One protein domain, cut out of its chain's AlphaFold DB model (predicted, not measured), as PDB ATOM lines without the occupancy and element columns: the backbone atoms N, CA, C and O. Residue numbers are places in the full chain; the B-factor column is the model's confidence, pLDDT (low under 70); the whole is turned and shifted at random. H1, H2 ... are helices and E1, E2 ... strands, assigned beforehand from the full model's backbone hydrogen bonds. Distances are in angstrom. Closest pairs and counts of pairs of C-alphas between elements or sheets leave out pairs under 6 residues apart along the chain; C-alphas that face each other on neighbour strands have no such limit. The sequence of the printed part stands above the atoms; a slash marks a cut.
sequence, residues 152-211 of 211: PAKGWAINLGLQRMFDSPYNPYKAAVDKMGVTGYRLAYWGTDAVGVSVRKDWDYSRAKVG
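AT A GLANCE: This is residues 152 to 211 of the 211 residues of an uncharacterized protein of Bacteroidales bacterium (UniProt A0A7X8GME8). A narrow antiparallel sheet is folded into a V: the strands E1 and E2 run side by side and bend sharply together, near Leu 162 and Val 195, and the short strand E3 pairs beside E2 on the longer limb. Residues 166 to 176 turn into the opening of the V, and the single short helix H1 lies beyond them at its mouth, off the sheet. The printed part has 60 residues with one named helix and three named strands, in the order E1, H1, E2, E3 along the chain; the sheet's order is E1, E2, E3, and the class is mostly strand. The whole is compact, with a radius of gyration of the C-alphas of 11.0 A, and rounded, spanning 27 by 25 by 19 A.

HOW THE PARTS SIT: The sheet is twisted, with C-alphas up to 5.8 A off its best plane. Its inner strand is E2, residues 192 to 202, which bends by 104 degrees at residue 195. E1, residues 156 to 165, is an edge strand that bends by 117 degrees at residue 162. E1 and E2 are antiparallel neighbours at 167 degrees; the C-alphas of Leu 162 and Val 195 face each other at 4.2 A. N 159 and O 198 are within hydrogen-bond range at 2.8 A, and so are N 165 and O 192, at 2.7 A. The other edge strand is E3, residues 207 to 210, antiparallel to E2 at 139 degrees and forming a hairpin with it. N 199 and O 210 are within hydrogen-bond range at 2.8 A. E1 and E3 are apart. H1, residues 177 to 181, is not on the sheet, with 0 pairs of C-alphas within 10 A, and is apart from E3. In H1 every O i to N i+4 pair is within hydrogen-bond range.

IN THESE COORDINATES: E2 measures 22.4 A from its first to its last C-alpha, and its C-alpha 192 is at (-71.634, 28.071, 145.539). E1 measures 17.3 A and begins at C-alpha 156, at (-49.667, 25.841, 141.899). E3 measures 10.6 A and ends at C-alpha 210, at (-59.024, 27.154, 134.831). H1 measures 5.7 A.

THE WHOLE: The two C-alphas farthest apart are those of Val 195 and Tyr 205, at 29.0 A. The printed part has no cut and ends at Gly 211, the chain's last residue. The link from E1 to H1 is long, with 11 residues; that from H1 to E2 is short, with 10, and that from E2 to E3 is tight, with 4. The mean pLDDT of the printed part is 84.3, and residues 183 to 191 are under 70.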
ATOM      1  N   PRO A 152     -48.263  20.810 143.665       95.31
ATOM      2  CA  PRO A 152     -47.115  20.081 143.105       95.31
ATOM      3  C   PRO A 152     -45.827  20.917 143.061       95.31
ATOM      4  O   PRO A 152     -44.727  20.376 143.185       95.31
ATOM      5  N   ALA A 153     -45.960  22.236 142.908       94.88
ATOM      6  CA  ALA A 153     -44.864  23.196 142.880       94.88
ATOM      7  C   ALA A 153     -45.319  24.557 143.434       94.88
ATOM      8  O   ALA A 153     -46.514  24.822 143.579       94.88
ATOM      9  N   LYS A 154     -44.365  25.451 143.724       92.00
ATOM     10  CA  LYS A 154     -44.654  26.782 144.282       92.00
ATOM     11  C   LYS A 154     -45.651  27.555 143.402       92.00
ATOM     12  O   LYS A 154     -45.463  27.710 142.191       92.00
ATOM     13  N   GLY A 155     -46.704  28.061 144.040       92.19
ATOM     14  CA  GLY A 155     -47.762  28.840 143.397       92.19
ATOM     15  C   GLY A 155     -48.745  28.023 142.557       92.19
ATOM     16  O   GLY A 155     -49.593  28.626 141.920       92.19
ATOM     17  N   TRP A 156     -48.648  26.692 142.518       94.44
ATOM     18  CA  TRP A 156     -49.667  25.841 141.899       94.44
ATOM     19  C   TRP A 156     -50.627  25.309 142.956       94.44
ATOM     20  O   TRP A 156     -50.168  24.852 143.999       94.44
ATOM     21  N   ALA A 157     -51.924  25.320 142.656       95.38
ATOM     22  CA  ALA A 157     -52.952  24.639 143.437       95.38
ATOM     23  C   ALA A 157     -53.920  23.926 142.487       95.38
ATOM     24  O   ALA A 157     -54.477  24.551 141.586       95.38
ATOM     25  N   ILE A 158     -54.088  22.621 142.674       95.69
ATOM     26  CA  ILE A 158     -55.013  21.776 141.919       95.69
ATOM     27  C   ILE A 158     -56.040  21.251 142.916       95.69
ATOM     28  O   ILE A 158     -55.688  20.457 143.783       95.69
ATOM     29  N   ASN A 159     -57.287  21.693 142.811       95.19
ATOM     30  CA  ASN A 159     -58.384  21.241 143.658       95.19
ATOM     31  C   ASN A 159     -59.214  20.203 142.891       95.19
ATOM     32  O   ASN A 159     -59.516  20.391 141.708       95.19
ATOM     33  N   LEU A 160     -59.573  19.111 143.564       96.12
ATOM     34  CA  LEU A 160     -60.331  17.979 143.027       96.12
ATOM     35  C   LEU A 160     -61.488  17.652 143.976       96.12
ATOM     36  O   LEU A 160     -61.255  17.549 145.177       96.12
ATOM     37  N   GLY A 161     -62.696  17.426 143.459       95.94
ATOM     38  CA  GLY A 161     -63.852  17.001 144.264       95.94
ATOM     39  C   GLY A 161     -64.972  18.035 144.310       95.94
ATOM     40  O   GLY A 161     -65.112  18.817 143.370       95.94
ATOM     41  N   LEU A 162     -65.775  18.008 145.377       94.69
ATOM     42  CA  LEU A 162     -66.825  18.990 145.649       94.69
ATOM     43  C   LEU A 162     -66.186  20.215 146.304       94.69
ATOM     44  O   LEU A 162     -65.807  20.165 147.475       94.69
ATOM     45  N   GLN A 163     -66.040  21.281 145.526       90.94
ATOM     46  CA  GLN A 163     -65.256  22.463 145.867       90.94
ATOM     47  C   GLN A 163     -66.149  23.671 146.098       90.94
ATOM     48  O   GLN A 163     -67.161  23.832 145.412       90.94
ATOM     49  N   ARG A 164     -65.696  24.589 146.958       85.06
ATOM     50  CA  ARG A 164     -66.285  25.932 147.018       85.06
ATOM     51  C   ARG A 164     -65.926  26.693 145.744       85.06
ATOM     52  O   ARG A 164     -64.768  27.055 145.508       85.06
ATOM     53  N   MET A 165     -66.929  26.964 144.925       81.81
ATOM     54  CA  MET A 165     -66.800  27.699 143.683       81.81
ATOM     55  C   MET A 165     -66.991  29.197 143.919       81.81
ATOM     56  O   MET A 165     -68.078  29.696 144.203       81.81
ATOM     57  N   PHE A 166     -65.896  29.922 143.719       80.75
ATOM     58  CA  PHE A 166     -65.899  31.365 143.549       80.75
ATOM     59  C   PHE A 166     -65.445  31.698 142.142       80.75
ATOM     60  O   PHE A 166     -64.497  31.097 141.607       80.75
ATOM     61  N   ASP A 167     -66.100  32.693 141.567       80.38
ATOM     62  CA  ASP A 167     -65.717  33.237 140.286       80.38
ATOM     63  C   ASP A 167     -64.590  34.258 140.458       80.38
ATOM     64  O   ASP A 167     -64.757  35.465 140.336       80.38
ATOM     65  N   SER A 168     -63.426  33.738 140.835       83.06
ATOM     66  CA  SER A 168     -62.246  34.514 141.182       83.06
ATOM     67  C   SER A 168     -60.984  33.707 140.864       83.06
ATOM     68  O   SER A 168     -60.970  32.489 141.089       83.06
ATOM     69  N   PRO A 169     -59.906  34.335 140.352       86.88
ATOM     70  CA  PRO A 169     -58.633  33.646 140.147       86.88
ATOM     71  C   PRO A 169     -57.920  33.333 141.470       86.88
ATOM     72  O   PRO A 169     -56.991  32.529 141.494       86.88
ATOM     73  N   TYR A 170     -58.338  33.958 142.572       86.81
ATOM     74  CA  TYR A 170     -57.755  33.743 143.888       86.81
ATOM     75  C   TYR A 170     -58.140  32.368 144.458       86.81
ATOM     76  O   TYR A 170     -59.217  31.826 144.196       86.81
ATOM     77  N   ASN A 171     -57.236  31.779 145.245       87.38
ATOM     78  CA  ASN A 171     -57.549  30.571 146.004       87.38
ATOM     79  C   ASN A 171     -58.429  30.954 147.217       87.38
ATOM     80  O   ASN A 171     -57.953  31.713 148.071       87.38
ATOM     81  N   PRO A 172     -59.667  30.431 147.326       83.69
ATOM     82  CA  PRO A 172     -60.612  30.804 148.383       83.69
ATOM     83  C   PRO A 172     -60.132  30.435 149.794       83.69
ATOM     84  O   PRO A 172     -60.569  31.038 150.765       83.69
ATOM     85  N   TYR A 173     -59.203  29.485 149.921       85.56
ATOM     86  CA  TYR A 173     -58.634  29.069 151.206       85.56
ATOM     87  C   TYR A 173     -57.419  29.898 151.637       85.56
ATOM     88  O   TYR A 173     -56.868  29.664 152.712       85.56
ATOM     89  N   LYS A 174     -56.953  30.821 150.787       84.38
ATOM     90  CA  LYS A 174     -55.747  31.636 151.024       84.38
ATOM     91  C   LYS A 174     -56.027  33.134 150.922       84.38
ATOM     92  O   LYS A 174     -55.308  33.928 151.522       84.38
ATOM     93  N   ALA A 175     -57.032  33.529 150.145       86.00
ATOM     94  CA  ALA A 175     -57.439  34.916 150.010       86.00
ATOM     95  C   ALA A 175     -58.387  35.333 151.136       86.00
ATOM     96  O   ALA A 175     -59.222  34.556 151.589       86.00
ATOM     97  N   ALA A 176     -58.250  36.583 151.570       82.81
ATOM     98  CA  ALA A 176     -59.169  37.182 152.520       82.81
ATOM     99  C   ALA A 176     -60.518  37.504 151.853       82.81
ATOM    100  O   ALA A 176     -60.620  37.638 150.628       82.81
ATOM    101  N   VAL A 177     -61.560  37.598 152.682       77.50
ATOM    102  CA  VAL A 177     -62.951  37.789 152.242       77.50
ATOM    103  C   VAL A 177     -63.123  39.082 151.451       77.50
ATOM    104  O   VAL A 177     -63.887  39.092 150.498       77.50
ATOM    105  N   ASP A 178     -62.381  40.142 151.775       79.38
ATOM    106  CA  ASP A 178     -62.384  41.406 151.029       79.38
ATOM    107  C   ASP A 178     -62.016  41.195 149.552       79.38
ATOM    108  O   ASP A 178     -62.725  41.659 148.666       79.38
ATOM    109  N   LYS A 179     -60.960  40.420 149.273       79.19
ATOM    110  CA  LYS A 179     -60.518  40.114 147.905       79.19
ATOM    111  C   LYS A 179     -61.498  39.212 147.179       79.19
ATOM    112  O   LYS A 179     -61.785  39.435 146.005       79.19
ATOM    113  N   MET A 180     -62.016  38.200 147.868       77.25
ATOM    114  CA  MET A 180     -63.045  37.329 147.301       77.25
ATOM    115  C   MET A 180     -64.340  38.105 147.050       77.25
ATOM    116  O   MET A 180     -65.059  37.794 146.109       77.25
ATOM    117  N   GLY A 181     -64.591  39.146 147.848       70.56
ATOM    118  CA  GLY A 181     -65.836  39.886 147.848       70.56
ATOM    119  C   GLY A 181     -65.926  41.061 146.878       70.56
ATOM    120  O   GLY A 181     -66.981  41.666 146.727       70.56
ATOM    121  N   VAL A 182     -64.828  41.398 146.206       71.12
ATOM    122  CA  VAL A 182     -64.789  42.455 145.180       71.12
ATOM    123  C   VAL A 182     -64.357  41.922 143.817       71.12
ATOM    124  O   VAL A 182     -64.166  42.693 142.878       71.12
ATOM    125  N   THR A 183     -64.175  40.605 143.697       65.25
ATOM    126  CA  THR A 183     -63.763  39.962 142.451       65.25
ATOM    127  C   THR A 183     -64.907  39.126 141.894       65.25
ATOM    128  O   THR A 183     -65.437  38.246 142.560       65.25
ATOM    129  N   GLY A 184     -65.292  39.426 140.657       61.28
ATOM    130  CA  GLY A 184     -66.130  38.578 139.822       61.28
ATOM    131  C   GLY A 184     -65.393  38.371 138.510       61.28
ATOM    132  O   GLY A 184     -65.015  39.335 137.845       61.28
ATOM    133  N   TYR A 185     -65.110  37.124 138.169       62.34
ATOM    134  CA  TYR A 185     -64.716  36.752 136.823       62.34
ATOM    135  C   TYR A 185     -65.998  36.665 135.962       62.34
ATOM    136  O   TYR A 185     -66.999  37.320 136.254       62.34
ATOM    137  N   ARG A 186     -65.983  35.945 134.845       61.81
ATOM    138  CA  ARG A 186     -67.010  36.031 133.790       61.81
ATOM    139  C   ARG A 186     -68.471  35.844 134.233       61.81
ATOM    140  O   ARG A 186     -69.348  36.412 133.591       61.81
ATOM    141  N   LEU A 187     -68.736  35.006 135.234       65.19
ATOM    142  CA  LEU A 187     -70.068  34.495 135.585       65.19
ATOM    143  C   LEU A 187     -70.575  34.981 136.958       65.19
ATOM    144  O   LEU A 187     -71.719  34.716 137.309       65.19
ATOM    145  N   ALA A 188     -69.739  35.694 137.717       68.25
ATOM    146  CA  ALA A 188     -69.993  36.264 139.037       68.25
ATOM    147  C   ALA A 188     -70.575  35.279 140.074       68.25
ATOM    148  O   ALA A 188     -71.349  35.675 140.945       68.25
ATOM    149  N   TYR A 189     -70.201  33.995 140.025       65.88
ATOM    150  CA  TYR A 189     -70.591  33.038 141.065       65.88
ATOM    151  C   TYR A 189     -69.938  33.363 142.408       65.88
ATOM    152  O   TYR A 189     -68.720  33.539 142.508       65.88
ATOM    153  N   TRP A 190     -70.756  33.353 143.455       65.50
ATOM    154  CA  TRP A 190     -70.346  33.645 144.819       65.50
ATOM    155  C   TRP A 190     -70.634  32.468 145.735       65.50
ATOM    156  O   TRP A 190     -71.789  32.166 146.016       65.50
ATOM    157  N   GLY A 191     -69.571  31.817 146.206       68.31
ATOM    158  CA  GLY A 191     -69.643  30.857 147.304       68.31
ATOM    159  C   GLY A 191     -70.570  29.663 147.080       68.31
ATOM    160  O   GLY A 191     -70.992  29.056 148.057       68.31
ATOM    161  N   THR A 192     -70.888  29.305 145.835       76.81
ATOM    162  CA  THR A 192     -71.634  28.071 145.539       76.81
ATOM    163  C   THR A 192     -70.701  26.857 145.612       76.81
ATOM    164  O   THR A 192     -69.497  27.027 145.803       76.81
ATOM    165  N   ASP A 193     -71.225  25.641 145.481       84.94
ATOM    166  CA  ASP A 193     -70.440  24.405 145.514       84.94
ATOM    167  C   ASP A 193     -70.564  23.668 144.179       84.94
ATOM    168  O   ASP A 193     -71.645  23.588 143.593       84.94
ATOM    169  N   ALA A 194     -69.447  23.153 143.667       86.44
ATOM    170  CA  ALA A 194     -69.413  22.451 142.390       86.44
ATOM    171  C   ALA A 194     -68.442  21.273 142.432       86.44
ATOM    172  O   ALA A 194     -67.346  21.364 142.988       86.44
ATOM    173  N   VAL A 195     -68.839  20.160 141.814       92.62
ATOM    174  CA  VAL A 195     -67.952  19.012 141.618       92.62
ATOM    175  C   VAL A 195     -67.102  19.251 140.380       92.62
ATOM    176  O   VAL A 195     -67.632  19.514 139.301       92.62
ATOM    177  N   GLY A 196     -65.788  19.111 140.511       93.19
ATOM    178  CA  GLY A 196     -64.909  19.202 139.358       93.19
ATOM    179  C   GLY A 196     -63.432  19.215 139.703       93.19
ATOM    180  O   GLY A 196     -62.994  18.705 140.739       93.19
ATOM    181  N   VAL A 197     -62.673  19.806 138.784       94.19
ATOM    182  CA  VAL A 197     -61.236  20.040 138.890       94.19
ATOM    183  C   VAL A 197     -60.999  21.515 138.625       94.19
ATOM    184  O   VAL A 197     -61.424  22.009 137.586       94.19
ATOM    185  N   SER A 198     -60.303  22.204 139.527       92.25
ATOM    186  CA  SER A 198     -59.849  23.570 139.277       92.25
ATOM    187  C   SER A 198     -58.344  23.669 139.477       92.25
ATOM    188  O   SER A 198     -57.780  23.113 140.418       92.25
ATOM    189  N   VAL A 199     -57.673  24.358 138.560       93.81
ATOM    190  CA  VAL A 199     -56.225  24.561 138.578       93.81
ATOM    191  C   VAL A 199     -55.955  26.049 138.657       93.81
ATOM    192  O   VAL A 199     -56.446  26.830 137.840       93.81
ATOM    193  N   ARG A 200     -55.152  26.443 139.642       93.38
ATOM    194  CA  ARG A 200     -54.708  27.817 139.854       93.38
ATOM    195  C   ARG A 200     -53.196  27.907 139.772       93.38
ATOM    196  O   ARG A 200     -52.479  27.033 140.268       93.38
ATOM    197  N   LYS A 201     -52.729  29.007 139.184       94.00
ATOM    198  CA  LYS A 201     -51.323  29.392 139.164       94.00
ATOM    199  C   LYS A 201     -51.171  30.836 139.624       94.00
ATOM    200  O   LYS A 201     -51.657  31.756 138.972       94.00
ATOM    201  N   ASP A 202     -50.448  31.005 140.723       93.12
ATOM    202  CA  ASP A 202     -50.004  32.285 141.252       93.12
ATOM    203  C   ASP A 202     -48.544  32.559 140.838       93.12
ATOM    204  O   ASP A 202     -47.645  31.716 141.012       93.12
ATOM    205  N   TRP A 203     -48.327  33.758 140.300       91.69
ATOM    206  CA  TRP A 203     -47.034  34.430 140.156       91.69
ATOM    207  C   TRP A 203     -46.975  35.619 141.126       91.69
ATOM    208  O   TRP A 203     -47.951  35.920 141.815       91.69
ATOM    209  N   ASP A 204     -45.843  36.322 141.164       89.00
ATOM    210  CA  ASP A 204     -45.650  37.450 142.085       89.00
ATOM    211  C   ASP A 204     -46.675  38.579 141.850       89.00
ATOM    212  O   ASP A 204     -47.202  39.149 142.806       89.00
ATOM    213  N   TYR A 205     -47.030  38.843 140.585       88.19
ATOM    214  CA  TYR A 205     -47.907  39.958 140.192       88.19
ATOM    215  C   TYR A 205     -49.143  39.551 139.377       88.19
ATOM    216  O   TYR A 205     -49.982  40.395 139.075       88.19
ATOM    217  N   SER A 206     -49.289  38.276 139.021       88.12
ATOM    218  CA  SER A 206     -50.392  37.786 138.187       88.12
ATOM    219  C   SER A 206     -50.916  36.442 138.683       88.12
ATOM    220  O   SER A 206     -50.250  35.741 139.448       88.12
ATOM    221  N   ARG A 207     -52.147  36.102 138.287       89.75
ATOM    222  CA  ARG A 207     -52.828  34.859 138.672       89.75
ATOM    223  C   ARG A 207     -53.667  34.340 137.517       89.75
ATOM    224  O   ARG A 207     -54.235  35.135 136.770       89.75
ATOM    225  N   ALA A 208     -53.776  33.024 137.407       90.38
ATOM    226  CA  ALA A 208     -54.651  32.356 136.453       90.38
ATOM    227  C   ALA A 208     -55.422  31.219 137.129       90.38
ATOM    228  O   ALA A 208     -54.892  30.548 138.018       90.38
ATOM    229  N   LYS A 209     -56.657  30.993 136.674       89.94
ATOM    230  CA  LYS A 209     -57.520  29.875 137.065       89.94
ATOM    231  C   LYS A 209     -58.130  29.251 135.810       89.94
ATOM    232  O   LYS A 209     -58.536  29.976 134.905       89.94
ATOM    233  N   VAL A 210     -58.223  27.927 135.789       88.19
ATOM    234  CA  VAL A 210     -59.024  27.154 134.831       88.19
ATOM    235  C   VAL A 210     -59.796  26.072 135.585       88.19
ATOM    236  O   VAL A 210     -59.291  25.562 136.588       88.19
ATOM    237  N   GLY A 211     -60.990  25.730 135.099       79.50
ATOM    238  CA  GLY A 211     -61.914  24.823 135.784       79.50
ATOM    239  C   GLY A 211     -62.920  25.563 136.646       79.50
ATOM    240  O   GLY A 211     -62.495  26.350 137.529       79.50
TER     241      GLY A 211